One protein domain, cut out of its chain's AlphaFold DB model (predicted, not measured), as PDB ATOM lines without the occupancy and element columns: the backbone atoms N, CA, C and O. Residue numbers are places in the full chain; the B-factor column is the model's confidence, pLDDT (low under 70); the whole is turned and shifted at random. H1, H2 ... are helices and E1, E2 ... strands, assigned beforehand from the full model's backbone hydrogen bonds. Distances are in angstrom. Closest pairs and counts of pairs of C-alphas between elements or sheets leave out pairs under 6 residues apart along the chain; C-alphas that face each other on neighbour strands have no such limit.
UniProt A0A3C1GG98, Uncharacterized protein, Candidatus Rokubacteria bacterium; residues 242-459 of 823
ATOM      1  N   VAL A 242     -67.901 -17.292 149.545       89.44
ATOM      2  CA  VAL A 242     -69.184 -17.239 148.821       89.44
ATOM      3  C   VAL A 242     -70.052 -18.382 149.323       89.44
ATOM      4  O   VAL A 242     -69.602 -19.525 149.367       89.44
ATOM      5  N   ALA A 243     -71.277 -18.085 149.755       86.69
ATOM      6  CA  ALA A 243     -72.116 -19.077 150.415       86.69
ATOM      7  C   ALA A 243     -73.612 -18.884 150.141       86.69
ATOM      8  O   ALA A 243     -74.056 -17.772 149.866       86.69
ATOM      9  N   TYR A 244     -74.387 -19.963 150.239       81.19
ATOM     10  CA  TYR A 244     -75.773 -20.070 149.782       81.19
ATOM     11  C   TYR A 244     -76.727 -20.369 150.937       81.19
ATOM     12  O   TYR A 244     -76.533 -21.345 151.659       81.19
ATOM     13  N   PHE A 245     -77.778 -19.569 151.110       71.50
ATOM     14  CA  PHE A 245     -78.785 -19.802 152.149       71.50
ATOM     15  C   PHE A 245     -79.713 -20.960 151.752       71.50
ATOM     16  O   PHE A 245     -80.645 -20.777 150.964       71.50
ATOM     17  N   PHE A 246     -79.483 -22.140 152.329       62.72
ATOM     18  CA  PHE A 246     -80.419 -23.256 152.249       62.72
ATOM     19  C   PHE A 246     -81.385 -23.202 153.437       62.72
ATOM     20  O   PHE A 246     -80.995 -23.059 154.595       62.72
ATOM     21  N   ARG A 247     -82.680 -23.269 153.119       52.78
ATOM     22  CA  ARG A 247     -83.781 -23.342 154.081       52.78
ATOM     23  C   ARG A 247     -84.962 -24.060 153.452       52.78
ATOM     24  O   ARG A 247     -85.998 -23.452 153.191       52.78
ATOM     25  N   ASP A 248     -84.791 -25.347 153.165       47.19
ATOM     26  CA  ASP A 248     -85.919 -26.150 152.706       47.19
ATOM     27  C   ASP A 248     -86.861 -26.453 153.883       47.19
ATOM     28  O   ASP A 248     -86.725 -27.441 154.604       47.19
ATOM     29  N   SER A 249     -87.812 -25.546 154.091       43.72
ATOM     30  CA  SER A 249     -88.875 -25.672 155.085       43.72
ATOM     31  C   SER A 249     -90.066 -26.507 154.593       43.72
ATOM     32  O   SER A 249     -91.138 -26.407 155.184       43.72
ATOM     33  N   GLN A 250     -89.929 -27.259 153.493       42.16
ATOM     34  CA  GLN A 250     -90.988 -28.113 152.940       42.16
ATOM     35  C   GLN A 250     -90.588 -29.595 152.858       42.16
ATOM     36  O   GLN A 250     -91.460 -30.442 153.012       42.16
ATOM     37  N   GLN A 251     -89.304 -29.927 152.678       43.41
ATOM     38  CA  GLN A 251     -88.815 -31.315 152.720       43.41
ATOM     39  C   GLN A 251     -88.453 -31.813 154.130       43.41
ATOM     40  O   GLN A 251     -88.435 -33.019 154.352       43.41
ATOM     41  N   TYR A 252     -88.187 -30.917 155.088       44.47
ATOM     42  CA  TYR A 252     -87.738 -31.273 156.444       44.47
ATOM     43  C   TYR A 252     -88.773 -30.943 157.531       44.47
ATOM     44  O   TYR A 252     -88.462 -30.293 158.530       44.47
ATOM     45  N   THR A 253     -90.012 -31.410 157.349       45.16
ATOM     46  CA  THR A 253     -91.068 -31.353 158.381       45.16
ATOM     47  C   THR A 253     -90.670 -32.067 159.674       45.16
ATOM     48  O   THR A 253     -91.049 -31.636 160.761       45.16
ATOM     49  N   ASP A 254     -89.869 -33.126 159.555       44.31
ATOM     50  CA  ASP A 254     -89.682 -34.121 160.614       44.31
ATOM     51  C   ASP A 254     -88.508 -33.789 161.560       44.31
ATOM     52  O   ASP A 254     -88.428 -34.322 162.665       44.31
ATOM     53  N   ASN A 255     -87.604 -32.881 161.164       44.28
ATOM     54  CA  ASN A 255     -86.598 -32.288 162.055       44.28
ATOM     55  C   ASN A 255     -86.171 -30.881 161.574       44.28
ATOM     56  O   ASN A 255     -85.150 -30.744 160.893       44.28
ATOM     57  N   PRO A 256     -86.875 -29.807 161.983       46.72
ATOM     58  CA  PRO A 256     -86.545 -28.430 161.599       46.72
ATOM     59  C   PRO A 256     -85.265 -27.869 162.254       46.72
ATOM     60  O   PRO A 256     -84.956 -26.691 162.068       46.72
ATOM     61  N   SER A 257     -84.528 -28.676 163.030       46.47
ATOM     62  CA  SER A 257     -83.286 -28.285 163.716       46.47
ATOM     63  C   SER A 257     -82.022 -28.974 163.176       46.47
ATOM     64  O   SER A 257     -80.918 -28.658 163.622       46.47
ATOM     65  N   ALA A 258     -82.158 -29.883 162.202       48.69
ATOM     66  CA  ALA A 258     -81.035 -30.630 161.636       48.69
ATOM     67  C   ALA A 258     -80.015 -29.712 160.913       48.69
ATOM     68  O   ALA A 258     -80.439 -28.793 160.193       48.69
ATOM     69  N   PRO A 259     -78.687 -29.955 161.029       45.38
ATOM     70  CA  PRO A 259     -77.651 -29.172 160.351       45.38
ATOM     71  C   PRO A 259     -77.810 -29.241 158.826       45.38
ATOM     72  O   PRO A 259     -77.561 -30.269 158.204       45.38
ATOM     73  N   GLY A 260     -78.250 -28.135 158.222       48.09
ATOM     74  CA  GLY A 260     -78.659 -28.067 156.812       48.09
ATOM     75  C   GLY A 260     -80.004 -27.372 156.604       48.09
ATOM     76  O   GLY A 260     -80.159 -26.633 155.638       48.09
ATOM     77  N   THR A 261     -80.946 -27.511 157.542       50.91
ATOM     78  CA  THR A 261     -82.277 -26.863 157.462       50.91
ATOM     79  C   THR A 261     -82.234 -25.354 157.720       50.91
ATOM     80  O   THR A 261     -83.069 -24.607 157.213       50.91
ATOM     81  N   HIS A 262     -81.248 -24.910 158.503       55.59
ATOM     82  CA  HIS A 262     -80.988 -23.515 158.866       55.59
ATOM     83  C   HIS A 262     -79.485 -23.187 158.721       55.59
ATOM     84  O   HIS A 262     -78.893 -22.494 159.553       55.59
ATOM     85  N   SER A 263     -78.858 -23.718 157.663       57.03
ATOM     86  CA  SER A 263     -77.431 -23.548 157.371       57.03
ATOM     87  C   SER A 263     -77.201 -22.881 156.015       57.03
ATOM     88  O   SER A 263     -77.850 -23.178 155.016       57.03
ATOM     89  N   ILE A 264     -76.211 -22.000 155.980       65.75
ATOM     90  CA  ILE A 264     -75.687 -21.360 154.781       65.75
ATOM     91  C   ILE A 264     -74.486 -22.188 154.303       65.75
ATOM     92  O   ILE A 264     -73.478 -22.282 155.003       65.75
ATOM     93  N   ILE A 265     -74.593 -22.818 153.135       70.88
ATOM     94  CA  ILE A 265     -73.571 -23.725 152.595       70.88
ATOM     95  C   ILE A 265     -72.495 -22.908 151.883       70.88
ATOM     96  O   ILE A 265     -72.801 -22.127 150.986       70.88
ATOM     97  N   VAL A 266     -71.238 -23.060 152.294       67.62
ATOM     98  CA  VAL A 266     -70.091 -22.313 151.766       67.62
ATOM     99  C   VAL A 266     -69.470 -23.084 150.604       67.62
ATOM    100  O   VAL A 266     -69.341 -24.304 150.648       67.62
ATOM    101  N   ASP A 267     -69.080 -22.357 149.561       60.72
ATOM    102  CA  ASP A 267     -68.340 -22.834 148.393       60.72
ATOM    103  C   ASP A 267     -68.997 -23.927 147.521       60.72
ATOM    104  O   ASP A 267     -68.395 -24.252 146.500       60.72
ATOM    105  N   GLU A 268     -70.195 -24.465 147.814       64.06
ATOM    106  CA  GLU A 268     -70.929 -25.385 146.907       64.06
ATOM    107  C   GLU A 268     -72.447 -25.136 146.808       64.06
ATOM    108  O   GLU A 268     -73.143 -25.154 147.818       64.06
ATOM    109  N   PRO A 269     -73.008 -24.974 145.589       55.69
ATOM    110  CA  PRO A 269     -74.436 -24.711 145.391       55.69
ATOM    111  C   PRO A 269     -75.313 -25.980 145.300       55.69
ATOM    112  O   PRO A 269     -76.414 -25.895 144.754       55.69
ATOM    113  N   ARG A 270     -74.835 -27.165 145.725       58.50
ATOM    114  CA  ARG A 270     -75.575 -28.443 145.561       58.50
ATOM    115  C   ARG A 270     -75.382 -29.530 146.625       58.50
ATOM    116  O   ARG A 270     -76.303 -30.321 146.773       58.50
ATOM    117  N   ALA A 271     -74.232 -29.628 147.289       56.94
ATOM    118  CA  ALA A 271     -73.974 -30.711 148.244       56.94
ATOM    119  C   ALA A 271     -74.617 -30.408 149.605       56.94
ATOM    120  O   ALA A 271     -74.439 -29.307 150.128       56.94
ATOM    121  N   LEU A 272     -75.345 -31.363 150.189       57.25
ATOM    122  CA  LEU A 272     -75.869 -31.230 151.551       57.25
ATOM    123  C   LEU A 272     -74.720 -31.332 152.577       57.25
ATOM    124  O   LEU A 272     -73.729 -32.010 152.318       57.25
ATOM    125  N   PRO A 273     -74.822 -30.729 153.781       54.78
ATOM    126  CA  PRO A 273     -73.697 -30.695 154.729       54.78
ATOM    127  C   PRO A 273     -73.224 -32.070 155.238       54.78
ATOM    128  O   PRO A 273     -72.101 -32.190 155.734       54.78
ATOM    129  N   ALA A 274     -74.097 -33.079 155.140       55.25
ATOM    130  CA  ALA A 274     -73.851 -34.473 155.507       55.25
ATOM    131  C   ALA A 274     -73.311 -35.336 154.346       55.25
ATOM    132  O   ALA A 274     -72.971 -36.495 154.568       55.25
ATOM    133  N   GLU A 275     -73.232 -34.795 153.129       58.25
ATOM    134  CA  GLU A 275     -72.659 -35.467 151.962       58.25
ATOM    135  C   GLU A 275     -71.179 -35.083 151.819       58.25
ATOM    136  O   GLU A 275     -70.802 -33.920 151.992       58.25
ATOM    137  N   ASP A 276     -70.322 -36.048 151.491       56.59
ATOM    138  CA  ASP A 276     -68.931 -35.759 151.147       56.59
ATOM    139  C   ASP A 276     -68.841 -35.393 149.658       56.59
ATOM    140  O   ASP A 276     -69.131 -36.202 148.772       56.59
ATOM    141  N   SER A 277     -68.445 -34.151 149.372       67.00
ATOM    142  CA  SER A 277     -68.275 -33.663 148.003       67.00
ATOM    143  C   SER A 277     -66.945 -34.141 147.399       67.00
ATOM    144  O   SER A 277     -65.944 -34.240 148.116       67.00
ATOM    145  N   PRO A 278     -66.859 -34.340 146.066       65.94
ATOM    146  CA  PRO A 278     -65.589 -34.535 145.362       65.94
ATOM    147  C   PRO A 278     -64.537 -33.432 145.594       65.94
ATOM    148  O   PRO A 278     -63.364 -33.652 145.301       65.94
ATOM    149  N   ALA A 279     -64.927 -32.254 146.099       66.94
ATOM    150  CA  ALA A 279     -64.005 -31.177 146.474       66.94
ATOM    151  C   ALA A 279     -63.540 -31.213 147.948       66.94
ATOM    152  O   ALA A 279     -62.754 -30.355 148.351       66.94
ATOM    153  N   GLY A 280     -64.012 -32.175 148.749       73.44
ATOM    154  CA  GLY A 280     -63.763 -32.276 150.189       73.44
ATOM    155  C   GLY A 280     -65.015 -32.020 151.045       73.44
ATOM    156  O   GLY A 280     -66.120 -31.892 150.516       73.44
ATOM    157  N   PRO A 281     -64.875 -31.959 152.383       76.06
ATOM    158  CA  PRO A 281     -66.009 -31.774 153.285       76.06
ATOM    159  C   PRO A 281     -66.666 -30.399 153.099       76.06
ATOM    160  O   PRO A 281     -66.001 -29.361 153.156       76.06
ATOM    161  N   VAL A 282     -67.988 -30.400 152.921       78.31
ATOM    162  CA  VAL A 282     -68.807 -29.192 152.737       78.31
ATOM    163  C   VAL A 282     -68.693 -28.280 153.961       78.31
ATOM    164  O   VAL A 282     -68.955 -28.708 155.087       78.31
ATOM    165  N   ARG A 283     -68.316 -27.013 153.749       85.62
ATOM    166  CA  ARG A 283     -68.135 -26.025 154.830       85.62
ATOM    167  C   ARG A 283     -69.402 -25.184 154.991       85.62
ATOM    168  O   ARG A 283     -70.152 -25.005 154.034       85.62
ATOM    169  N   MET A 284     -69.692 -24.694 156.196       87.75
ATOM    170  CA  MET A 284     -71.008 -24.110 156.501       87.75
ATOM    171  C   MET A 284     -70.963 -22.928 157.474       87.75
ATOM    172  O   MET A 284     -70.179 -22.902 158.416       87.75
ATOM    173  N   ILE A 285     -71.866 -21.972 157.291       89.69
ATOM    174  CA  ILE A 285     -72.196 -20.926 158.262       89.69
ATOM    175  C   ILE A 285     -73.549 -21.309 158.873       89.69
ATOM    176  O   ILE A 285     -74.512 -21.532 158.142       89.69
ATOM    177  N   VAL A 286     -73.639 -21.430 160.195       90.19
ATOM    178  CA  VAL A 286     -74.818 -22.026 160.858       90.19
ATOM    179  C   VAL A 286     -75.672 -20.976 161.557       90.19
ATOM    180  O   VAL A 286     -75.136 -20.100 162.226       90.19
ATOM    181  N   GLY A 287     -76.998 -21.053 161.433       89.81
ATOM    182  CA  GLY A 287     -77.892 -20.214 162.234       89.81
ATOM    183  C   GLY A 287     -77.830 -20.569 163.725       89.81
ATOM    184  O   GLY A 287     -77.594 -21.724 164.078       89.81
ATOM    185  N   LEU A 288     -78.100 -19.595 164.601       88.69
ATOM    186  CA  LEU A 288     -78.159 -19.784 166.062       88.69
ATOM    187  C   LEU A 288     -78.902 -21.066 166.527       88.69
ATOM    188  O   LEU A 288     -78.332 -21.776 167.355       88.69
ATOM    189  N   PRO A 289     -80.090 -21.445 166.000       86.31
ATOM    190  CA  PRO A 289     -80.775 -22.673 166.427       86.31
ATOM    191  C   PRO A 289     -79.954 -23.956 166.225       86.31
ATOM    192  O   PRO A 289     -80.032 -24.870 167.044       86.31
ATOM    193  N   CYS A 290     -79.113 -24.015 165.186       86.50
ATOM    194  CA  CYS A 290     -78.260 -25.173 164.914       86.50
ATOM    195  C   CYS A 290     -77.244 -25.422 166.042       86.50
ATOM    196  O   CYS A 290     -76.854 -26.569 166.251       86.50
ATOM    197  N   LEU A 291     -76.846 -24.390 166.806       88.06
ATOM    198  CA  LEU A 291     -75.909 -24.531 167.929       88.06
ATOM    199  C   LEU A 291     -76.416 -25.454 169.046       88.06
ATOM    200  O   LEU A 291     -75.611 -25.915 169.855       88.06
ATOM    201  N   LEU A 292     -77.715 -25.757 169.088       86.44
ATOM    202  CA  LEU A 292     -78.301 -26.709 170.031       86.44
ATOM    203  C   LEU A 292     -78.343 -28.150 169.494       86.44
ATOM    204  O   LEU A 292     -78.485 -29.076 170.285       86.44
ATOM    205  N   HIS A 293     -78.174 -28.376 168.185       83.94
ATOM    206  CA  HIS A 293     -78.296 -29.717 167.606       83.94
ATOM    207  C   HIS A 293     -77.113 -30.616 167.988       83.94
ATOM    208  O   HIS A 293     -75.948 -30.215 167.883       83.94
ATOM    209  N   GLU A 294     -77.389 -31.854 168.399       83.88
ATOM    210  CA  GLU A 294     -76.383 -32.773 168.947       83.88
ATOM    211  C   GLU A 294     -75.240 -33.032 167.958       83.88
ATOM    212  O   GLU A 294     -74.086 -32.717 168.257       83.88
ATOM    213  N   GLN A 295     -75.585 -33.475 166.740       84.56
ATOM    214  CA  GLN A 295     -74.643 -33.813 165.660       84.56
ATOM    215  C   GLN A 295     -73.675 -32.681 165.281       84.56
ATOM    216  O   GLN A 295     -72.593 -32.964 164.773       84.56
ATOM    217  N   LEU A 296     -74.013 -31.409 165.533       86.12
ATOM    218  CA  LEU A 296     -73.177 -30.284 165.103       86.12
ATOM    219  C   LEU A 296     -71.788 -30.289 165.761       86.12
ATOM    220  O   LEU A 296     -70.828 -29.827 165.152       86.12
ATOM    221  N   ALA A 297     -71.653 -30.866 166.960       88.31
ATOM    222  CA  ALA A 297     -70.355 -31.016 167.619       88.31
ATOM    223  C   ALA A 297     -69.380 -31.897 166.810       88.31
ATOM    224  O   ALA A 297     -68.188 -31.607 166.766       88.31
ATOM    225  N   ALA A 298     -69.889 -32.920 166.110       87.69
ATOM    226  CA  ALA A 298     -69.101 -33.806 165.249       87.69
ATOM    227  C   ALA A 298     -68.791 -33.210 163.860       87.69
ATOM    228  O   ALA A 298     -68.054 -33.814 163.088       87.69
ATOM    229  N   MET A 299     -69.353 -32.038 163.541       88.69
ATOM    230  CA  MET A 299     -69.169 -31.316 162.272       88.69
ATOM    231  C   MET A 299     -68.581 -29.914 162.495       88.69
ATOM    232  O   MET A 299     -68.621 -29.063 161.605       88.69
ATOM    233  N   TRP A 300     -68.109 -29.617 163.709       92.56
ATOM    234  CA  TRP A 300     -67.766 -28.254 164.113       92.56
ATOM    235  C   TRP A 300     -66.496 -27.722 163.437       92.56
ATOM    236  O   TRP A 300     -66.337 -26.512 163.271       92.56
ATOM    237  N   ASP A 301     -65.617 -28.613 162.986       89.69
ATOM    238  CA  ASP A 301     -64.483 -28.338 162.101       89.69
ATOM    239  C   ASP A 301     -64.930 -27.709 160.766       89.69
ATOM    240  O   ASP A 301     -64.312 -26.739 160.314       89.69
ATOM    241  N   ARG A 302     -66.058 -28.185 160.210       89.25
ATOM    242  CA  ARG A 302     -66.701 -27.696 158.976       89.25
ATOM    243  C   ARG A 302     -67.396 -26.329 159.142       89.25
ATOM    244  O   ARG A 302     -67.797 -25.738 158.138       89.25
ATOM    245  N   VAL A 303     -67.557 -25.812 160.368       91.12
ATOM    246  CA  VAL A 303     -68.268 -24.544 160.642       91.12
ATOM    247  C   VAL A 303     -67.353 -23.319 160.518       91.12
ATOM    248  O   VAL A 303     -66.300 -23.227 161.143       91.12
ATOM    249  N   ASP A 304     -67.802 -22.331 159.750       91.00
ATOM    250  CA  ASP A 304     -67.038 -21.149 159.343       91.00
ATOM    251  C   ASP A 304     -67.326 -19.882 160.141       91.00
ATOM    252  O   ASP A 304     -66.461 -19.006 160.248       91.00
ATOM    253  N   ALA A 305     -68.567 -19.770 160.600       93.88
ATOM    254  CA  ALA A 305     -69.132 -18.678 161.373       93.88
ATOM    255  C   ALA A 305     -70.514 -19.106 161.894       93.88
ATOM    256  O   ALA A 305     -71.123 -20.045 161.370       93.88
ATOM    257  N   VAL A 306     -71.029 -18.377 162.879       93.94
ATOM    258  CA  VAL A 306     -72.429 -18.462 163.311       93.94
ATOM    259  C   VAL A 306     -73.173 -17.229 162.809       93.94
ATOM    260  O   VAL A 306     -72.668 -16.114 162.903       93.94
ATOM    261  N   TYR A 307     -74.373 -17.422 162.278       92.44
ATOM    262  CA  TYR A 307     -75.251 -16.370 161.784       92.44
ATOM    263  C   TYR A 307     -76.340 -16.044 162.816       92.44
ATOM    264  O   TYR A 307     -77.106 -16.923 163.226       92.44
ATOM    265  N   VAL A 308     -76.407 -14.775 163.226       90.88
ATOM    266  CA  VAL A 308     -77.397 -14.224 164.167       90.88
ATOM    267  C   VAL A 308     -78.153 -13.073 163.501       90.88
ATOM    268  O   VAL A 308     -77.551 -12.198 162.881       90.88
ATOM    269  N   ALA A 309     -79.484 -13.096 163.583       87.75
ATOM    270  CA  ALA A 309     -80.352 -12.298 162.721       87.75
ATOM    271  C   ALA A 309     -81.552 -11.725 163.482       87.75
ATOM    272  O   ALA A 309     -82.380 -12.477 163.992       87.75
ATOM    273  N   ALA A 310     -81.685 -10.398 163.473       84.38
ATOM    274  CA  ALA A 310     -82.860  -9.692 163.970       84.38
ATOM    275  C   ALA A 310     -83.150  -8.499 163.044       84.38
ATOM    276  O   ALA A 310     -82.507  -7.456 163.129       84.38
ATOM    277  N   GLU A 311     -84.105  -8.669 162.123       79.31
ATOM    278  CA  GLU A 311     -84.383  -7.703 161.041       79.31
ATOM    279  C   GLU A 311     -84.943  -6.353 161.518       79.31
ATOM    280  O   GLU A 311     -84.911  -5.384 160.761       79.31
ATOM    281  N   SER A 312     -85.468  -6.299 162.747       79.62
ATOM    282  CA  SER A 312     -86.177  -5.139 163.302       79.62
ATOM    283  C   SER A 312     -85.862  -4.840 164.777       79.62
ATOM    284  O   SER A 312     -86.493  -3.957 165.350       79.62
ATOM    285  N   ASP A 313     -84.945  -5.577 165.418       83.00
ATOM    286  CA  ASP A 313     -84.714  -5.497 166.869       83.00
ATOM    287  C   ASP A 313     -83.215  -5.512 167.220       83.00
ATOM    288  O   ASP A 313     -82.518  -6.527 167.134       83.00
ATOM    289  N   ALA A 314     -82.732  -4.347 167.655       79.81
ATOM    290  CA  ALA A 314     -81.350  -4.115 168.055       79.81
ATOM    291  C   ALA A 314     -80.939  -4.854 169.338       79.81
ATOM    292  O   ALA A 314     -79.765  -5.202 169.467       79.81
ATOM    293  N   ALA A 315     -81.873  -5.069 170.271       79.88
ATOM    294  CA  ALA A 315     -81.623  -5.698 171.566       79.88
ATOM    295  C   ALA A 315     -81.687  -7.225 171.456       79.88
ATOM    296  O   ALA A 315     -80.842  -7.920 172.024       79.88
ATOM    297  N   LYS A 316     -82.617  -7.762 170.655       84.69
ATOM    298  CA  LYS A 316     -82.619  -9.185 170.303       84.69
ATOM    299  C   LYS A 316     -81.335  -9.597 169.585       84.69
ATOM    300  O   LYS A 316     -80.842 -10.685 169.859       84.69
ATOM    301  N   LEU A 317     -80.745  -8.752 168.732       86.75
ATOM    302  CA  LEU A 317     -79.451  -9.085 168.123       86.75
ATOM    303  C   LEU A 317     -78.336  -9.256 169.171       86.75
ATOM    304  O   LEU A 317     -77.540 -10.187 169.058       86.75
ATOM    305  N   GLU A 318     -78.277  -8.395 170.194       83.56
ATOM    306  CA  GLU A 318     -77.305  -8.533 171.293       83.56
ATOM    307  C   GLU A 318     -77.547  -9.813 172.094       83.56
ATOM    308  O   GLU A 318     -76.597 -10.535 172.398       83.56
ATOM    309  N   GLN A 319     -78.812 -10.121 172.392       83.75
ATOM    310  CA  GLN A 319     -79.207 -11.340 173.100       83.75
ATOM    311  C   GLN A 319     -78.853 -12.598 172.299       83.75
ATOM    312  O   GLN A 319     -78.221 -13.498 172.842       83.75
ATOM    313  N   ASP A 320     -79.180 -12.644 171.006       89.94
ATOM    314  CA  ASP A 320     -78.886 -13.773 170.117       89.94
ATOM    315  C   ASP A 320     -77.372 -13.967 169.926       89.94
ATOM    316  O   ASP A 320     -76.885 -15.099 169.910       89.94
ATOM    317  N   ALA A 321     -76.598 -12.880 169.837       89.88
ATOM    318  CA  ALA A 321     -75.139 -12.928 169.761       89.88
ATOM    319  C   ALA A 321     -74.486 -13.377 171.082       89.88
ATOM    320  O   ALA A 321     -73.566 -14.201 171.074       89.88
ATOM    321  N   ALA A 322     -74.966 -12.880 172.225       85.00
ATOM    322  CA  ALA A 322     -74.509 -13.317 173.543       85.00
ATOM    323  C   ALA A 322     -74.863 -14.792 173.791       85.00
ATOM    324  O   ALA A 322     -74.017 -15.558 174.250       85.00
ATOM    325  N   LEU A 323     -76.073 -15.211 173.408       87.81
ATOM    326  CA  LEU A 323     -76.536 -16.594 173.474       87.81
ATOM    327  C   LEU A 323     -75.716 -17.509 172.553       87.81
ATOM    328  O   LEU A 323     -75.342 -18.600 172.973       87.81
ATOM    329  N   ALA A 324     -75.340 -17.060 171.350       92.62
ATOM    330  CA  ALA A 324     -74.431 -17.804 170.476       92.62
ATOM    331  C   ALA A 324     -73.061 -18.047 171.136       92.62
ATOM    332  O   ALA A 324     -72.568 -19.178 171.139       92.62
ATOM    333  N   ARG A 325     -72.457 -17.010 171.742       90.50
ATOM    334  CA  ARG A 325     -71.182 -17.136 172.478       90.50
ATOM    335  C   ARG A 325     -71.329 -18.046 173.705       90.50
ATOM    336  O   ARG A 325     -70.465 -18.895 173.924       90.50
ATOM    337  N   TYR A 326     -72.433 -17.928 174.445       86.56
ATOM    338  CA  TYR A 326     -72.745 -18.783 175.593       86.56
ATOM    339  C   TYR A 326     -72.894 -20.259 175.199       86.56
ATOM    340  O   TYR A 326     -72.237 -21.103 175.800       86.56
ATOM    341  N   ILE A 327     -73.691 -20.585 174.172       87.88
ATOM    342  CA  ILE A 327     -73.899 -21.976 173.737       87.88
ATOM    343  C   ILE A 327     -72.589 -22.584 173.224       87.88
ATOM    344  O   ILE A 327     -72.285 -23.724 173.578       87.88
ATOM    345  N   MET A 328     -71.786 -21.839 172.449       93.62
ATOM    346  CA  MET A 328     -70.467 -22.320 172.014       93.62
ATOM    347  C   MET A 328     -69.575 -22.669 173.215       93.62
ATOM    348  O   MET A 328     -69.079 -23.791 173.292       93.62
ATOM    349  N   GLY A 329     -69.435 -21.756 174.184       88.06
ATOM    350  CA  GLY A 329     -68.634 -21.997 175.389       88.06
ATOM    351  C   GLY A 329     -69.164 -23.149 176.250       88.06
ATOM    352  O   GLY A 329     -68.402 -24.036 176.628       88.06
ATOM    353  N   HIS A 330     -70.474 -23.184 176.509       86.69
ATOM    354  CA  HIS A 330     -71.126 -24.210 177.328       86.69
ATOM    355  C   HIS A 330     -71.027 -25.617 176.716       86.69
ATOM    356  O   HIS A 330     -70.835 -26.587 177.444       86.69
ATOM    357  N   ARG A 331     -71.100 -25.737 175.383       88.88
ATOM    358  CA  ARG A 331     -70.925 -27.012 174.664       88.88
ATOM    359  C   ARG A 331     -69.458 -27.372 174.375       88.88
ATOM    360  O   ARG A 331     -69.217 -28.375 173.708       88.88
ATOM    361  N   GLY A 332     -68.484 -26.575 174.828       89.50
ATOM    362  CA  GLY A 332     -67.057 -26.799 174.553       89.50
ATOM    363  C   GLY A 332     -66.664 -26.636 173.077       89.50
ATOM    364  O   GLY A 332     -65.632 -27.150 172.648       89.50
ATOM    365  N   LEU A 333     -67.483 -25.941 172.283       90.94
ATOM    366  CA  LEU A 333     -67.252 -25.717 170.860       90.94
ATOM    367  C   LEU A 333     -66.213 -24.604 170.666       90.94
ATOM    368  O   LEU A 333     -66.360 -23.498 171.191       90.94
ATOM    369  N   ALA A 334     -65.168 -24.879 169.879       92.25
ATOM    370  CA  ALA A 334     -64.120 -23.905 169.575       92.25
ATOM    371  C   ALA A 334     -64.712 -22.624 168.958       92.25
ATOM    372  O   ALA A 334     -65.514 -22.703 168.030       92.25
ATOM    373  N   TRP A 335     -64.327 -21.446 169.447       92.06
ATOM    374  CA  TRP A 335     -64.992 -20.200 169.056       92.06
ATOM    375  C   TRP A 335     -64.941 -19.935 167.538       92.06
ATOM    376  O   TRP A 335     -63.887 -20.047 166.905       92.06
ATOM    377  N   ARG A 336     -66.087 -19.559 166.957       93.94
ATOM    378  CA  ARG A 336     -66.234 -19.173 165.544       93.94
ATOM    379  C   ARG A 336     -66.776 -17.739 165.441       93.94
ATOM    380  O   ARG A 336     -67.576 -17.354 166.294       93.94
ATOM    381  N   PRO A 337     -66.400 -16.964 164.402       94.75
ATOM    382  CA  PRO A 337     -66.898 -15.603 164.212       94.75
ATOM    383  C   PRO A 337     -68.427 -15.539 164.134       94.75
ATOM    384  O   PRO A 337     -69.051 -16.382 163.490       94.75
ATOM    385  N   LEU A 338     -69.022 -14.511 164.727       94.50
ATOM    386  CA  LEU A 338     -70.424 -14.160 164.548       94.50
ATOM    387  C   LEU A 338     -70.599 -13.223 163.350       94.50
ATOM    388  O   LEU A 338     -69.933 -12.189 163.255       94.50
ATOM    389  N   ILE A 339     -71.556 -13.555 162.488       94.25
ATOM    390  CA  ILE A 339     -72.089 -12.689 161.437       94.25
ATOM    391  C   ILE A 339     -73.451 -12.178 161.915       94.25
ATOM    392  O   ILE A 339     -74.362 -12.979 162.130       94.25
ATOM    393  N   SER A 340     -73.586 -10.862 162.086       91.88
ATOM    394  CA  SER A 340     -74.883 -10.225 162.357       91.88
ATOM    395  C   SER A 340     -75.719 -10.048 161.090       91.88
ATOM    396  O   SER A 340     -75.204 -10.135 159.980       91.88
ATOM    397  N   TYR A 341     -77.006  -9.734 161.254       87.75
ATOM    398  CA  TYR A 341     -77.857  -9.170 160.209       87.75
ATOM    399  C   TYR A 341     -79.018  -8.379 160.830       87.75
ATOM    400  O   TYR A 341     -79.704  -8.868 161.732       87.75
ATOM    401  N   THR A 342     -79.205  -7.151 160.338       76.81
ATOM    402  CA  THR A 342     -80.069  -6.093 160.906       76.81
ATOM    403  C   THR A 342     -81.107  -5.549 159.917       76.81
ATOM    404  O   THR A 342     -81.600  -4.429 160.063       76.81
ATOM    405  N   GLY A 343     -81.428  -6.320 158.872       81.00
ATOM    406  CA  GLY A 343     -82.380  -5.908 157.840       81.00
ATOM    407  C   GLY A 343     -81.941  -4.633 157.106       81.00
ATOM    408  O   GLY A 343     -80.790  -4.493 156.696       81.00
ATOM    409  N   ASN A 344     -82.866  -3.681 156.953       74.12
ATOM    410  CA  ASN A 344     -82.620  -2.399 156.275       74.12
ATOM    411  C   ASN A 344     -81.769  -1.399 157.092       74.12
ATOM    412  O   ASN A 344     -81.310  -0.402 156.531       74.12
ATOM    413  N   ALA A 345     -81.608  -1.608 158.402       73.62
ATOM    414  CA  ALA A 345     -80.935  -0.679 159.312       73.62
ATOM    415  C   ALA A 345     -79.530  -1.173 159.688       73.62
ATOM    416  O   ALA A 345     -79.208  -2.347 159.518       73.62
ATOM    417  N   LEU A 346     -78.692  -0.290 160.238       71.00
ATOM    418  CA  LEU A 346     -77.481  -0.680 160.965       71.00
ATOM    419  C   LEU A 346     -77.649  -0.278 162.423       71.00
ATOM    420  O   LEU A 346     -77.572   0.904 162.753       71.00
ATOM    421  N   TYR A 347     -77.884  -1.251 163.296       75.00
ATOM    422  CA  TYR A 347     -77.926  -0.973 164.726       75.00
ATOM    423  C   TYR A 347     -76.502  -0.783 165.261       75.00
ATOM    424  O   TYR A 347     -75.632  -1.600 164.942       75.00
ATOM    425  N   PRO A 348     -76.241   0.223 166.120       74.94
ATOM    426  CA  PRO A 348     -74.957   0.353 166.810       74.94
ATOM    427  C   PRO A 348     -74.557  -0.923 167.569       74.94
ATOM    428  O   PRO A 348     -73.376  -1.250 167.634       74.94
ATOM    429  N   SER A 349     -75.538  -1.695 168.049       68.44
ATOM    430  CA  SER A 349     -75.329  -3.006 168.671       68.44
ATOM    431  C   SER A 349     -74.727  -4.064 167.737       68.44
ATOM    432  O   SER A 349     -73.955  -4.911 168.178       68.44
ATOM    433  N   ALA A 350     -74.986  -4.012 166.428       66.25
ATOM    434  CA  ALA A 350     -74.345  -4.920 165.474       66.25
ATOM    435  C   ALA A 350     -72.827  -4.680 165.386       66.25
ATOM    436  O   ALA A 350     -72.061  -5.625 165.181       66.25
ATOM    437  N   LEU A 351     -72.386  -3.433 165.604       74.44
ATOM    438  CA  LEU A 351     -70.973  -3.041 165.617       74.44
ATOM    439  C   LEU A 351     -70.217  -3.620 166.826       74.44
ATOM    440  O   LEU A 351     -68.996  -3.763 166.773       74.44
ATOM    441  N   THR A 352     -70.906  -3.934 167.922       77.94
ATOM    442  CA  THR A 352     -70.300  -4.432 169.168       77.94
ATOM    443  C   THR A 352     -70.518  -5.930 169.369       77.94
ATOM    444  O   THR A 352     -69.613  -6.615 169.831       77.94
ATOM    445  N   ALA A 353     -71.682  -6.460 168.990       77.50
ATOM    446  CA  ALA A 353     -72.047  -7.857 169.216       77.50
ATOM    447  C   ALA A 353     -71.389  -8.847 168.228       77.50
ATOM    448  O   ALA A 353     -71.180 -10.018 168.569       77.50
ATOM    449  N   SER A 354     -71.064  -8.395 167.009       88.62
ATOM    450  CA  SER A 354     -70.616  -9.258 165.905       88.62
ATOM    451  C   SER A 354     -69.212  -8.954 165.385       88.62
ATOM    452  O   SER A 354     -68.756  -7.808 165.352       88.62
ATOM    453  N   ASP A 355     -68.535 -10.015 164.951       93.00
ATOM    454  CA  ASP A 355     -67.158  -9.964 164.455       93.00
ATOM    455  C   ASP A 355     -67.125  -9.650 162.948       93.00
ATOM    456  O   ASP A 355     -66.163  -9.052 162.466       93.00
ATOM    457  N   LEU A 356     -68.202  -9.996 162.225       94.06
ATOM    458  CA  LEU A 356     -68.534  -9.519 160.882       94.06
ATOM    459  C   LEU A 356     -69.932  -8.874 160.880       94.06
ATOM    460  O   LEU A 356     -70.908  -9.478 161.329       94.06
ATOM    461  N   ILE A 357     -70.042  -7.678 160.303       93.00
ATOM    462  CA  ILE A 357     -71.315  -6.959 160.152       93.00
ATOM    463  C   ILE A 357     -72.044  -7.434 158.892       93.00
ATOM    464  O   ILE A 357     -71.470  -7.386 157.801       93.00
ATOM    465  N   GLY A 358     -73.311  -7.834 159.018       92.25
ATOM    466  CA  GLY A 358     -74.180  -8.122 157.874       92.25
ATOM    467  C   GLY A 358     -74.733  -6.859 157.220       92.25
ATOM    468  O   GLY A 358     -75.621  -6.211 157.767       92.25
ATOM    469  N   VAL A 359     -74.255  -6.535 156.021       92.12
ATOM    470  CA  VAL A 359     -74.775  -5.444 155.180       92.12
ATOM    471  C   VAL A 359     -75.872  -6.003 154.276       92.12
ATOM    472  O   VAL A 359     -75.589  -6.884 153.469       92.12
ATOM    473  N   GLN A 360     -77.108  -5.503 154.346       92.50
ATOM    474  CA  GLN A 360     -78.180  -5.996 153.471       92.50
ATOM    475  C   GLN A 360     -78.086  -5.414 152.048       92.50
ATOM    476  O   GLN A 360     -78.548  -4.310 151.763       92.50
ATOM    477  N   GLY A 361     -77.555  -6.215 151.125       93.31
ATOM    478  CA  GLY A 361     -77.488  -5.961 149.684       93.31
ATOM    479  C   GLY A 361     -78.738  -6.379 148.899       93.31
ATOM    480  O   GLY A 361     -78.619  -6.744 147.729       93.31
ATOM    481  N   TYR A 362     -79.918  -6.374 149.528       92.50
ATOM    482  CA  TYR A 362     -81.201  -6.632 148.858       92.50
ATOM    483  C   TYR A 362     -81.645  -5.407 148.054       92.50
ATOM    484  O   TYR A 362     -81.383  -4.274 148.469       92.50
ATOM    485  N   GLY A 363     -82.341  -5.636 146.940       89.00
ATOM    486  CA  GLY A 363     -82.925  -4.580 146.119       89.00
ATOM    487  C   GLY A 363     -84.250  -4.049 146.677       89.00
ATOM    488  O   GLY A 363     -84.910  -4.707 147.488       89.00
ATOM    489  N   VAL A 364     -84.657  -2.866 146.216       88.88
ATOM    490  CA  VAL A 364     -86.041  -2.366 146.336       88.88
ATOM    491  C   VAL A 364     -86.758  -2.425 144.985       88.88
ATOM    492  O   VAL A 364     -86.116  -2.396 143.935       88.88
ATOM    493  N   ASP A 365     -88.086  -2.544 144.987       83.12
ATOM    494  CA  ASP A 365     -88.867  -2.606 143.746       83.12
ATOM    495  C   ASP A 365     -88.601  -1.358 142.881       83.12
ATOM    496  O   ASP A 365     -88.714  -0.225 143.347       83.12
ATOM    497  N   GLY A 366     -88.221  -1.572 141.618       80.44
ATOM    498  CA  GLY A 366     -87.774  -0.513 140.703       80.44
ATOM    499  C   GLY A 366     -86.251  -0.365 140.563       80.44
ATOM    500  O   GLY A 366     -85.803   0.265 139.606       80.44
ATOM    501  N   GLU A 367     -85.450  -0.934 141.467       86.75
ATOM    502  CA  GLU A 367     -84.015  -0.646 141.568       86.75
ATOM    503  C   GLU A 367     -83.149  -1.368 140.520       86.75
ATOM    504  O   GLU A 367     -83.248  -2.577 140.307       86.75
ATOM    505  N   THR A 368     -82.247  -0.615 139.885       89.69
ATOM    506  CA  THR A 368     -81.257  -1.131 138.926       89.69
ATOM    507  C   THR A 368     -79.955  -1.564 139.623       89.69
ATOM    508  O   THR A 368     -79.669  -1.097 140.730       89.69
ATOM    509  N   PRO A 369     -79.104  -2.382 138.969       92.31
ATOM    510  CA  PRO A 369     -77.761  -2.713 139.462       92.31
ATOM    511  C   PRO A 369     -76.924  -1.488 139.878       92.31
ATOM    512  O   PRO A 369     -76.236  -1.527 140.902       92.31
ATOM    513  N   ASP A 370     -77.019  -0.381 139.132       90.94
ATOM    514  CA  ASP A 370     -76.315   0.872 139.432       90.94
ATOM    515  C   ASP A 370     -76.919   1.624 140.623       90.94
ATOM    516  O   ASP A 370     -76.177   2.143 141.457       90.94
ATOM    517  N   ALA A 371     -78.250   1.656 140.748       91.94
ATOM    518  CA  ALA A 371     -78.929   2.286 141.880       91.94
ATOM    519  C   ALA A 371     -78.628   1.546 143.197       91.94
ATOM    520  O   ALA A 371     -78.242   2.183 144.179       91.94
ATOM    521  N   LEU A 372     -78.658   0.207 143.177       94.00
ATOM    522  CA  LEU A 372     -78.225  -0.641 144.292       94.00
ATOM    523  C   LEU A 372     -76.763  -0.352 144.676       94.00
ATOM    524  O   LEU A 372     -76.443  -0.173 145.853       94.00
ATOM    525  N   THR A 373     -75.873  -0.239 143.684       95.12
ATOM    526  CA  THR A 373     -74.460   0.123 143.897       95.12
ATOM    527  C   THR A 373     -74.328   1.504 144.545       95.12
ATOM    528  O   THR A 373     -73.584   1.670 145.514       95.12
ATOM    529  N   ALA A 374     -75.058   2.501 144.039       93.50
ATOM    530  CA  ALA A 374     -75.041   3.871 144.542       93.50
ATOM    531  C   ALA A 374     -75.589   3.982 145.974       93.50
ATOM    532  O   ALA A 374     -75.048   4.756 146.763       93.50
ATOM    533  N   ARG A 375     -76.600   3.179 146.333       94.12
ATOM    534  CA  ARG A 375     -77.174   3.117 147.686       94.12
ATOM    535  C   ARG A 375     -76.258   2.419 148.693       94.12
ATOM    536  O   ARG A 375     -76.138   2.885 149.824       94.12
ATOM    537  N   LEU A 376     -75.597   1.324 148.307       94.12
ATOM    538  CA  LEU A 376     -74.726   0.558 149.212       94.12
ATOM    539  C   LEU A 376     -73.355   1.213 149.434       94.12
ATOM    540  O   LEU A 376     -72.802   1.121 150.529       94.12
ATOM    541  N   ARG A 377     -72.799   1.901 148.428       95.62
ATOM    542  CA  ARG A 377     -71.446   2.489 148.476       95.62
ATOM    543  C   ARG A 377     -71.214   3.465 149.656       95.62
ATOM    544  O   ARG A 377     -70.163   3.347 150.284       95.62
ATOM    545  N   PRO A 378     -72.126   4.392 150.021       90.06
ATOM    546  CA  PRO A 378     -71.975   5.225 151.222       90.06
ATOM    547  C   PRO A 378     -71.969   4.422 152.532       90.06
ATOM    548  O   PRO A 378     -71.180   4.716 153.426       90.06
ATOM    549  N   TRP A 379     -72.806   3.385 152.622       86.81
ATOM    550  CA  TRP A 379     -72.930   2.504 153.791       86.81
ATOM    551  C   TRP A 379     -71.652   1.682 153.999       86.81
ATOM    552  O   TRP A 379     -71.091   1.641 155.087       86.81
ATOM    553  N   LEU A 380     -71.125   1.095 152.921       93.56
ATOM    554  CA  LEU A 380     -69.869   0.345 152.940       93.56
ATOM    555  C   LEU A 380     -68.665   1.232 153.314       93.56
ATOM    556  O   LEU A 380     -67.734   0.753 153.959       93.56
ATOM    557  N   ARG A 381     -68.704   2.535 152.991       92.81
ATOM    558  CA  ARG A 381     -67.691   3.517 153.426       92.81
ATOM    559  C   ARG A 381     -67.762   3.838 154.919       92.81
ATOM    560  O   ARG A 381     -66.706   3.974 155.532       92.81
ATOM    561  N   SER A 382     -68.946   3.939 155.529       86.25
ATOM    562  CA  SER A 382     -69.034   4.196 156.978       86.25
ATOM    563  C   SER A 382     -68.540   2.999 157.805       86.25
ATOM    564  O   SER A 382     -67.871   3.198 158.819       86.25
ATOM    565  N   VAL A 383     -68.748   1.764 157.328       89.62
ATOM    566  CA  VAL A 383     -68.238   0.531 157.969       89.62
ATOM    567  C   VAL A 383     -66.894   0.036 157.411       89.62
ATOM    568  O   VAL A 383     -66.488  -1.075 157.735       89.62
ATOM    569  N   GLN A 384     -66.157   0.824 156.615       93.19
ATOM    570  CA  GLN A 384     -64.902   0.374 155.970       93.19
ATOM    571  C   GLN A 384     -63.816  -0.103 156.959       93.19
ATOM    572  O   GLN A 384     -62.946  -0.894 156.608       93.19
ATOM    573  N   HIS A 385     -63.892   0.359 158.210       87.81
ATOM    574  CA  HIS A 385     -63.018  -0.016 159.323       87.81
ATOM    575  C   HIS A 385     -63.458  -1.315 160.041       87.81
ATOM    576  O   HIS A 385     -62.906  -1.669 161.082       87.81
ATOM    577  N   ARG A 386     -64.475  -2.017 159.521       91.44
ATOM    578  CA  ARG A 386     -65.060  -3.246 160.077       91.44
ATOM    579  C   ARG A 386     -65.124  -4.344 159.025       91.44
ATOM    580  O   ARG A 386     -65.377  -4.079 157.853       91.44
ATOM    581  N   ARG A 387     -64.970  -5.589 159.469       94.50
ATOM    582  CA  ARG A 387     -65.161  -6.792 158.648       94.50
ATOM    583  C   ARG A 387     -66.646  -6.930 158.294       94.50
ATOM    584  O   ARG A 387     -67.504  -6.752 159.161       94.50
ATOM    585  N   VAL A 388     -66.951  -7.235 157.035       95.00
ATOM    586  CA  VAL A 388     -68.320  -7.239 156.489       95.00
ATOM    587  C   VAL A 388     -68.666  -8.578 155.837       95.00
ATOM    588  O   VAL A 388     -67.866  -9.151 155.098       95.00
ATOM    589  N   ALA A 389     -69.903  -9.027 156.050       95.44
ATOM    590  CA  ALA A 389     -70.589  -9.992 155.202       95.44
ATOM    591  C   ALA A 389     -71.687  -9.263 154.410       95.44
ATOM    592  O   ALA A 389     -72.541  -8.599 154.993       95.44
ATOM    593  N   LEU A 390     -71.676  -9.363 153.081       95.12
ATOM    594  CA  LEU A 390     -72.706  -8.776 152.227       95.12
ATOM    595  C   LEU A 390     -73.845  -9.796 152.050       95.12
ATOM    596  O   LEU A 390     -73.623 -10.899 151.553       95.12
ATOM    597  N   ILE A 391     -75.041  -9.446 152.521       93.69
ATOM    598  CA  ILE A 391     -76.234 -10.299 152.596       93.69
ATOM    599  C   ILE A 391     -77.098 -10.036 151.355       93.69
ATOM    600  O   ILE A 391     -77.682  -8.963 151.213       93.69
ATOM    601  N   CYS A 392     -77.143 -10.982 150.424       94.00
ATOM    602  CA  CYS A 392     -77.489 -10.735 149.023       94.00
ATOM    603  C   CYS A 392     -78.814 -11.387 148.598       94.00
ATOM    604  O   CYS A 392     -79.052 -12.563 148.873       94.00
ATOM    605  N   GLN A 393     -79.661 -10.649 147.871       93.00
ATOM    606  CA  GLN A 393     -80.967 -11.133 147.404       93.00
ATOM    607  C   GLN A 393     -80.844 -11.929 146.099       93.00
ATOM    608  O   GLN A 393     -80.842 -11.362 145.007       93.00
ATOM    609  N   ALA A 394     -80.826 -13.254 146.202       91.81
ATOM    610  CA  ALA A 394     -80.939 -14.163 145.065       91.81
ATOM    611  C   ALA A 394     -82.305 -14.886 145.053       91.81
ATOM    612  O   ALA A 394     -82.378 -16.061 144.696       91.81
ATOM    613  N   TYR A 395     -83.365 -14.187 145.490       90.06
ATOM    614  CA  TYR A 395     -84.734 -14.698 145.617       90.06
ATOM    615  C   TYR A 395     -85.809 -13.609 145.403       90.06
ATOM    616  O   TYR A 395     -85.522 -12.409 145.492       90.06
ATOM    617  N   ASP A 396     -87.055 -14.021 145.150       83.06
ATOM    618  CA  ASP A 396     -88.215 -13.126 145.024       83.06
ATOM    619  C   ASP A 396     -88.773 -12.749 146.411       83.06
ATOM    620  O   ASP A 396     -89.086 -13.613 147.233       83.06
ATOM    621  N   ARG A 397     -88.956 -11.445 146.670       77.19
ATOM    622  CA  ARG A 397     -89.604 -10.926 147.893       77.19
ATOM    623  C   ARG A 397     -91.142 -10.891 147.803       77.19
ATOM    624  O   ARG A 397     -91.777 -10.151 148.547       77.19
ATOM    625  N   ALA A 398     -91.720 -11.719 146.933       65.00
ATOM    626  CA  ALA A 398     -93.140 -11.813 146.599       65.00
ATOM    627  C   ALA A 398     -93.726 -10.530 145.977       65.00
ATOM    628  O   ALA A 398     -94.891 -10.203 146.210       65.00
ATOM    629  N   SER A 399     -92.940  -9.827 145.153       62.19
ATOM    630  CA  SER A 399     -93.430  -8.700 144.349       62.19
ATOM    631  C   SER A 399     -93.371  -9.037 142.860       62.19
ATOM    632  O   SER A 399     -92.461  -9.713 142.385       62.19
ATOM    633  N   ALA A 400     -94.330  -8.529 142.079       63.66
ATOM    634  CA  ALA A 400     -94.368  -8.757 140.629       63.66
ATOM    635  C   ALA A 400     -93.137  -8.188 139.884       63.66
ATOM    636  O   ALA A 400     -92.944  -8.479 138.700       63.66
ATOM    637  N   TYR A 401     -92.305  -7.394 140.572       70.06
ATOM    638  CA  TYR A 401     -91.105  -6.770 140.035       70.06
ATOM    639  C   TYR A 401     -89.920  -7.742 139.881       70.06
ATOM    640  O   TYR A 401     -89.159  -7.600 138.918       70.06
ATOM    641  N   TRP A 402     -89.742  -8.723 140.776       78.81
ATOM    642  CA  TRP A 402     -88.529  -9.558 140.824       78.81
ATOM    643  C   TRP A 402     -88.556 -10.735 139.847       78.81
ATOM    644  O   TRP A 402     -88.793 -11.884 140.206       78.81
ATOM    645  N   THR A 403     -88.259 -10.442 138.582       79.75
ATOM    646  CA  THR A 403     -88.036 -11.464 137.552       79.75
ATOM    647  C   THR A 403     -86.677 -12.150 137.713       79.75
ATOM    648  O   THR A 403     -85.718 -11.541 138.191       79.75
ATOM    649  N   GLY A 404     -86.557 -13.393 137.231       79.81
ATOM    650  CA  GLY A 404     -85.290 -14.135 137.239       79.81
ATOM    651  C   GLY A 404     -84.152 -13.410 136.519       79.81
ATOM    652  O   GLY A 404     -83.033 -13.373 137.024       79.81
ATOM    653  N   ALA A 405     -84.455 -12.713 135.418       78.25
ATOM    654  CA  ALA A 405     -83.493 -11.869 134.709       78.25
ATOM    655  C   ALA A 405     -83.077 -10.613 135.502       78.25
ATOM    656  O   ALA A 405     -81.899 -10.259 135.502       78.25
ATOM    657  N   ARG A 406     -84.001  -9.951 136.221       83.94
ATOM    658  CA  ARG A 406     -83.667  -8.807 137.097       83.94
ATOM    659  C   ARG A 406     -82.812  -9.241 138.279       83.94
ATOM    660  O   ARG A 406     -81.820  -8.582 138.576       83.94
ATOM    661  N   LEU A 407     -83.150 -10.366 138.909       89.00
ATOM    662  CA  LEU A 407     -82.321 -10.956 139.955       89.00
ATOM    663  C   LEU A 407     -80.942 -11.319 139.386       89.00
ATOM    664  O   LEU A 407     -79.946 -10.834 139.914       89.00
ATOM    665  N   ALA A 408     -80.855 -12.041 138.263       88.00
ATOM    666  CA  ALA A 408     -79.588 -12.353 137.589       88.00
ATOM    667  C   ALA A 408     -78.726 -11.104 137.305       88.00
ATOM    668  O   ALA A 408     -77.518 -11.138 137.536       88.00
ATOM    669  N   ALA A 409     -79.338  -9.984 136.904       88.88
ATOM    670  CA  ALA A 409     -78.644  -8.714 136.685       88.88
ATOM    671  C   ALA A 409     -78.087  -8.063 137.971       88.88
ATOM    672  O   ALA A 409     -77.086  -7.354 137.894       88.88
ATOM    673  N   LEU A 410     -78.677  -8.313 139.149       91.44
ATOM    674  CA  LEU A 410     -78.127  -7.845 140.432       91.44
ATOM    675  C   LEU A 410     -76.899  -8.642 140.893       91.44
ATOM    676  O   LEU A 410     -76.065  -8.097 141.614       91.44
ATOM    677  N   GLN A 411     -76.766  -9.919 140.514       93.50
ATOM    678  CA  GLN A 411     -75.748 -10.789 141.121       93.50
ATOM    679  C   GLN A 411     -74.304 -10.258 140.920       93.50
ATOM    680  O   GLN A 411     -73.554 -10.188 141.898       93.50
ATOM    681  N   PRO A 412     -73.891  -9.796 139.716       94.25
ATOM    682  CA  PRO A 412     -72.558  -9.224 139.498       94.25
ATOM    683  C   PRO A 412     -72.243  -7.974 140.338       94.25
ATOM    684  O   PRO A 412     -71.070  -7.726 140.631       94.25
ATOM    685  N   THR A 413     -73.255  -7.200 140.758       95.00
ATOM    686  CA  THR A 413     -73.067  -5.970 141.549       95.00
ATOM    687  C   THR A 413     -72.354  -6.244 142.866       95.00
ATOM    688  O   THR A 413     -71.427  -5.519 143.221       95.00
ATOM    689  N   TRP A 414     -72.719  -7.303 143.588       95.62
ATOM    690  CA  TRP A 414     -72.098  -7.596 144.883       95.62
ATOM    691  C   TRP A 414     -70.641  -8.050 144.743       95.62
ATOM    692  O   TRP A 414     -69.814  -7.724 145.591       95.62
ATOM    693  N   TRP A 415     -70.303  -8.734 143.644       95.81
ATOM    694  CA  TRP A 415     -68.918  -9.082 143.316       95.81
ATOM    695  C   TRP A 415     -68.093  -7.837 142.952       95.81
ATOM    696  O   TRP A 415     -66.952  -7.689 143.388       95.81
ATOM    697  N   ALA A 416     -68.685  -6.892 142.214       95.44
ATOM    698  CA  ALA A 416     -68.064  -5.597 141.941       95.44
ATOM    699  C   ALA A 416     -67.858  -4.768 143.225       95.44
ATOM    700  O   ALA A 416     -66.780  -4.202 143.409       95.44
ATOM    701  N   LEU A 417     -68.834  -4.758 144.141       96.56
ATOM    702  CA  LEU A 417     -68.718  -4.120 145.457       96.56
ATOM    703  C   LEU A 417     -67.638  -4.782 146.323       96.56
ATOM    704  O   LEU A 417     -66.835  -4.071 146.913       96.56
ATOM    705  N   ALA A 418     -67.534  -6.113 146.345       96.25
ATOM    706  CA  ALA A 418     -66.453  -6.817 147.045       96.25
ATOM    707  C   ALA A 418     -65.053  -6.525 146.465       96.25
ATOM    708  O   ALA A 418     -64.051  -6.636 147.176       96.25
ATOM    709  N   ARG A 419     -64.969  -6.111 145.195       95.00
ATOM    710  CA  ARG A 419     -63.726  -5.635 144.571       95.00
ATOM    711  C   ARG A 419     -63.403  -4.172 144.909       95.00
ATOM    712  O   ARG A 419     -62.229  -3.836 144.984       95.00
ATOM    713  N   GLU A 420     -64.410  -3.318 145.115       96.00
ATOM    714  CA  GLU A 420     -64.226  -1.931 145.591       96.00
ATOM    715  C   GLU A 420     -63.908  -1.880 147.097       96.00
ATOM    716  O   GLU A 420     -63.069  -1.092 147.527       96.00
ATOM    717  N   PHE A 421     -64.542  -2.744 147.892       96.31
ATOM    718  CA  PHE A 421     -64.482  -2.751 149.353       96.31
ATOM    719  C   PHE A 421     -63.752  -3.992 149.875       96.31
ATOM    720  O   PHE A 421     -64.314  -5.085 149.987       96.31
ATOM    721  N   THR A 422     -62.473  -3.823 150.215       95.50
ATOM    722  CA  THR A 422     -61.588  -4.902 150.691       95.50
ATOM    723  C   THR A 422     -62.001  -5.498 152.037       95.50
ATOM    724  O   THR A 422     -61.647  -6.639 152.320       95.50
ATOM    725  N   ASN A 423     -62.784  -4.770 152.836       94.25
ATOM    726  CA  ASN A 423     -63.302  -5.212 154.131       94.25
ATOM    727  C   ASN A 423     -64.502  -6.181 154.034       94.25
ATOM    728  O   ASN A 423     -64.928  -6.726 155.053       94.25
ATOM    729  N   ILE A 424     -65.043  -6.424 152.831       96.38
ATOM    730  CA  ILE A 424     -66.058  -7.461 152.590       96.38
ATOM    731  C   ILE A 424     -65.371  -8.833 152.543       96.38
ATOM    732  O   ILE A 424     -64.707  -9.171 151.562       96.38
ATOM    733  N   GLU A 425     -65.525  -9.638 153.590       95.06
ATOM    734  CA  GLU A 425     -64.933 -10.979 153.706       95.06
ATOM    735  C   GLU A 425     -65.870 -12.105 153.246       95.06
ATOM    736  O   GLU A 425     -65.403 -13.211 152.963       95.06
ATOM    737  N   ALA A 426     -67.176 -11.843 153.144       94.62
ATOM    738  CA  ALA A 426     -68.162 -12.830 152.710       94.62
ATOM    739  C   ALA A 426     -69.270 -12.229 151.829       94.62
ATOM    740  O   ALA A 426     -69.675 -11.083 152.022       94.62
ATOM    741  N   ILE A 427     -69.795 -13.040 150.908       95.38
ATOM    742  CA  ILE A 427     -71.002 -12.793 150.107       95.38
ATOM    743  C   ILE A 427     -71.975 -13.944 150.393       95.38
ATOM    744  O   ILE A 427     -71.686 -15.097 150.065       95.38
ATOM    745  N   LEU A 428     -73.111 -13.643 151.028       93.44
ATOM    746  CA  LEU A 428     -74.110 -14.628 151.456       93.44
ATOM    747  C   LEU A 428     -75.360 -14.515 150.571       93.44
ATOM    748  O   LEU A 428     -76.176 -13.612 150.733       93.44
ATOM    749  N   LEU A 429     -75.486 -15.425 149.611       92.12
ATOM    750  CA  LEU A 429     -76.508 -15.465 148.568       92.12
ATOM    751  C   LEU A 429     -77.773 -16.163 149.088       92.12
ATOM    752  O   LEU A 429     -77.801 -17.383 149.249       92.12
ATOM    753  N   PHE A 430     -78.842 -15.409 149.344       87.38
ATOM    754  CA  PHE A 430     -80.126 -15.982 149.755       87.38
ATOM    755  C   PHE A 430     -80.845 -16.548 148.528       87.38
ATOM    756  O   PHE A 430     -81.491 -15.787 147.814       87.38
ATOM    757  N   SER A 431     -80.670 -17.847 148.252       80.94
ATOM    758  CA  SER A 431     -80.967 -18.458 146.945       80.94
ATOM    759  C   SER A 431     -81.871 -19.707 146.997       80.94
ATOM    760  O   SER A 431     -83.082 -19.563 147.119       80.94
ATOM    761  N   ASP A 432     -81.329 -20.923 146.840       71.75
ATOM    762  CA  ASP A 432     -82.072 -22.140 146.438       71.75
ATOM    763  C   ASP A 432     -83.201 -22.528 147.415       71.75
ATOM    764  O   ASP A 432     -84.234 -23.040 146.990       71.75
ATOM    765  N   GLY A 433     -83.047 -22.209 148.706       68.00
ATOM    766  CA  GLY A 433     -84.051 -22.424 149.756       68.00
ATOM    767  C   GLY A 433     -85.165 -21.369 149.845       68.00
ATOM    768  O   GLY A 433     -85.764 -21.213 150.909       68.00
ATOM    769  N   ARG A 434     -85.421 -20.582 148.793       73.12
ATOM    770  CA  ARG A 434     -86.476 -19.553 148.754       73.12
ATOM    771  C   ARG A 434     -87.240 -19.592 147.426       73.12
ATOM    772  O   ARG A 434     -86.692 -19.967 146.394       73.12
ATOM    773  N   LYS A 435     -88.505 -19.150 147.447       77.00
ATOM    774  CA  LYS A 435     -89.297 -18.908 146.228       77.00
ATOM    775  C   LYS A 435     -88.631 -17.811 145.384       77.00
ATOM    776  O   LYS A 435     -88.139 -16.824 145.930       77.00
ATOM    777  N   GLY A 436     -88.581 -18.007 144.070       78.69
ATOM    778  CA  GLY A 436     -87.784 -17.186 143.156       78.69
ATOM    779  C   GLY A 436     -86.272 -17.372 143.330       78.69
ATOM    780  O   GLY A 436     -85.499 -16.542 142.866       78.69
ATOM    781  N   GLY A 437     -85.842 -18.421 144.038       84.44
ATOM    782  CA  GLY A 437     -84.435 -18.759 144.238       84.44
ATOM    783  C   GLY A 437     -83.764 -19.301 142.974       84.44
ATOM    784  O   GLY A 437     -84.380 -19.428 141.916       84.44
ATOM    785  N   THR A 438     -82.510 -19.742 143.091       82.81
ATOM    786  CA  THR A 438     -81.776 -20.432 142.008       82.81
ATOM    787  C   THR A 438     -82.452 -21.712 141.500       82.81
ATOM    788  O   THR A 438     -82.126 -22.169 140.405       82.81
ATOM    789  N   ARG A 439     -83.386 -22.290 142.265       77.69
ATOM    790  CA  ARG A 439     -84.226 -23.425 141.861       77.69
ATOM    791  C   ARG A 439     -85.251 -23.026 140.798       77.69
ATOM    792  O   ARG A 439     -85.437 -23.747 139.822       77.69
ATOM    793  N   ASP A 440     -85.858 -21.858 140.978       76.69
ATOM    794  CA  ASP A 440     -86.959 -21.356 140.156       76.69
ATOM    795  C   ASP A 440     -86.414 -20.499 138.985       76.69
ATOM    796  O   ASP A 440     -86.936 -20.545 137.865       76.69
ATOM    797  N   TYR A 441     -85.298 -19.791 139.219       80.75
ATOM    798  CA  TYR A 441     -84.537 -18.984 138.254       80.75
ATOM    799  C   TYR A 441     -83.084 -19.498 138.102       80.75
ATOM    800  O   TYR A 441     -82.128 -18.874 138.582       80.75
ATOM    801  N   PRO A 442     -82.874 -20.653 137.437       78.81
ATOM    802  CA  PRO A 442     -81.552 -21.255 137.271       78.81
ATOM    803  C   PRO A 442     -80.555 -20.422 136.445       78.81
ATOM    804  O   PRO A 442     -79.371 -20.744 136.461       78.81
ATOM    805  N   GLU A 443     -80.969 -19.334 135.786       73.62
ATOM    806  CA  GLU A 443     -80.071 -18.351 135.154       73.62
ATOM    807  C   GLU A 443     -79.090 -17.674 136.130       73.62
ATOM    808  O   GLU A 443     -78.034 -17.207 135.707       73.62
ATOM    809  N   MET A 444     -79.373 -17.669 137.436       86.00
ATOM    810  CA  MET A 444     -78.416 -17.197 138.447       86.00
ATOM    811  C   MET A 444     -77.279 -18.206 138.703       86.00
ATOM    812  O   MET A 444     -76.187 -17.811 139.116       86.00
ATOM    813  N   ARG A 445     -77.494 -19.505 138.429       84.00
ATOM    814  CA  ARG A 445     -76.559 -20.590 138.788       84.00
ATOM    815  C   ARG A 445     -75.180 -20.488 138.107       84.00
ATOM    816  O   ARG A 445     -74.200 -20.724 138.810       84.00
ATOM    817  N   PRO A 446     -75.038 -20.114 136.816       82.62
ATOM    818  CA  PRO A 446     -73.723 -19.894 136.206       82.62
ATOM    819  C   PRO A 446     -72.940 -18.755 136.870       82.62
ATOM    820  O   PRO A 446     -71.753 -18.911 137.141       82.62
ATOM    821  N   ILE A 447     -73.607 -17.641 137.193       88.06
ATOM    822  CA  ILE A 447     -72.974 -16.477 137.836       88.06
ATOM    823  C   ILE A 447     -72.501 -16.848 139.251       88.06
ATOM    824  O   ILE A 447     -71.388 -16.517 139.653       88.06
ATOM    825  N   HIS A 448     -73.326 -17.590 139.995       89.94
ATOM    826  CA  HIS A 448     -73.001 -18.122 141.323       89.94
ATOM    827  C   HIS A 448     -71.820 -19.100 141.303       89.94
ATOM    828  O   HIS A 448     -70.891 -18.972 142.102       89.94
ATOM    829  N   ALA A 449     -71.821 -20.047 140.361       85.25
ATOM    830  CA  ALA A 449     -70.724 -20.995 140.189       85.25
ATOM    831  C   ALA A 449     -69.405 -20.280 139.853       85.25
ATOM    832  O   ALA A 449     -68.357 -20.658 140.376       85.25
ATOM    833  N   GLU A 450     -69.458 -19.214 139.051       88.62
ATOM    834  CA  GLU A 450     -68.292 -18.398 138.713       88.62
ATOM    835  C   GLU A 450     -67.759 -17.606 139.921       88.62
ATOM    836  O   GLU A 450     -66.554 -17.626 140.171       88.62
ATOM    837  N   MET A 451     -68.629 -17.001 140.745       91.88
ATOM    838  CA  MET A 451     -68.215 -16.378 142.016       91.88
ATOM    839  C   MET A 451     -67.469 -17.369 142.922       91.88
ATOM    840  O   MET A 451     -66.407 -17.045 143.449       91.88
ATOM    841  N   VAL A 452     -67.992 -18.593 143.077       87.88
ATOM    842  CA  VAL A 452     -67.339 -19.665 143.849       87.88
ATOM    843  C   VAL A 452     -66.013 -20.090 143.221       87.88
ATOM    844  O   VAL A 452     -65.020 -20.235 143.933       87.88
ATOM    845  N   ARG A 453     -65.957 -20.263 141.895       88.94
ATOM    846  CA  ARG A 453     -64.726 -20.634 141.181       88.94
ATOM    847  C   ARG A 453     -63.621 -19.607 141.424       88.94
ATOM    848  O   ARG A 453     -62.481 -19.984 141.686       88.94
ATOM    849  N   LEU A 454     -63.962 -18.321 141.376       89.94
ATOM    850  CA  LEU A 454     -63.039 -17.211 141.608       89.94
ATOM    851  C   LEU A 454     -62.653 -17.052 143.084       89.94
ATOM    852  O   LEU A 454     -61.501 -16.732 143.369       89.94
ATOM    853  N   ALA A 455     -63.582 -17.296 144.013       88.31
ATOM    854  CA  ALA A 455     -63.312 -17.296 145.449       88.31
ATOM    855  C   ALA A 455     -62.322 -18.411 145.828       88.31
ATOM    856  O   ALA A 455     -61.274 -18.129 146.407       88.31
ATOM    857  N   ARG A 456     -62.583 -19.651 145.387       84.88
ATOM    858  CA  ARG A 456     -61.663 -20.794 145.537       84.88
ATOM    859  C   ARG A 456     -60.292 -20.514 144.907       84.88
ATOM    860  O   ARG A 456     -59.268 -20.822 145.510       84.88
ATOM    861  N   ALA A 457     -60.260 -19.899 143.722       86.25
ATOM    862  CA  ALA A 457     -59.018 -19.566 143.017       86.25
ATOM    863  C   ALA A 457     -58.160 -18.490 143.713       86.25
ATOM    864  O   ALA A 457     -56.973 -18.384 143.413       86.25
ATOM    865  N   ALA A 458     -58.722 -17.711 144.644       84.69
ATOM    866  CA  ALA A 458     -57.961 -16.770 145.466       84.69
ATOM    867  C   ALA A 458     -57.256 -17.431 146.671       84.69
ATOM    868  O   ALA A 458     -56.487 -16.765 147.365       84.69
ATOM    869  N   GLY A 459     -57.492 -18.728 146.904       76.81
ATOM    870  CA  GLY A 459     -56.946 -19.488 148.026       76.81
ATOM    871  C   GLY A 459     -57.702 -19.271 149.345       76.81
ATOM    872  O   GLY A 459     -58.569 -18.399 149.445       76.81
TER     873      GLY A 459
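What this domain is: This is residues 242 to 459 of the 823 residues of an uncharacterized protein of Candidatus Rokubacteria bacterium (UniProt A0A3C1GG98). What shape do these atoms make? One sheet of seven strands is curled like part of a barrel, with H5, H6 and H7 packed in turn on its outside, H3 and H4 packed on each other at its open side, H3 near edge strand E4 and H4 near edge strand E5, while H2 packs on E3 and the short H1 packs on H3. What is it made of? The printed part has 218 residues with seven named helices and seven named strands, class mixed, in the order E1 E2 E3 H1 H2 E4 H3 H4 E5 H5 E6 H6 E7 H7; the mixed sheet runs E4 E3 E2 E1 E7 E6 E5. How compact is it? It is compact, with a radius of gyration of the C-alphas of 16.6 A and spans of 46 by 38 by 35 A.

Where its parts are: What comes first? E1 is residues 242 to 246, from C-alpha 242 at (-69.184, -17.239, 148.821); then E2 is 263 to 266, E3 283 to 287, H1 288 to 292, H2 294 to 302, E4 303 to 307 and H3 314 to 330, 24.4 A long. What follows? H4 is 348 to 353, E5 357 to 361, H5 369 to 382, E6 388 to 393, H6 404 to 420, 25.7 A long, E7 424 to 430, and H7 444 to 457, ending at C-alpha 457 at (-59.018, -19.566, 143.017).

How they stand to each other: How is the sheet joined? E1 E2 E3 form a meander, each strand the antiparallel neighbour of the one before, with N 244 and O 265 at 2.8 A and N 285 and O 264 at 2.8 A. E7 is parallel to E1, with N 243 and O 427 at 3.0 A. Which units cross over? E3 H1 H2 E4, E5 H5 E6 and E6 H6 E7 are strand-helix-strand units, parallel neighbour strands with helices between, each right-handed. Which helices touch? H6 touches H7 at the C-alphas of Ala 408 and Met 444, 5.1 A; H3 touches H4 at those of Glu 318 and Ala 353, 5.7 A. What of the helix backbones? Every O i to N i+4 pair is within hydrogen-bond range in H7, against 12 of 13 in H3, 1 of 2 in H4, 8 of 10 in H5, 9 of 13 in H6, 1 of 5 in H2 and 0 of 1 in H1; O i to N i+3 pairs are 4 of 6 in H2 and 2 of 2 in H1.

The domain as a whole: How far does it reach? The two C-alphas farthest apart, Gly 332 and Gly 366, are 47.6 A apart, and the printed part has no cut. Which links are long? E1 to E2, E2 to E3, H3 to H4 and E7 to H7. Where is confidence low? In 39 residues pLDDT is under 70, among them 246 to 264 and 266 to 279.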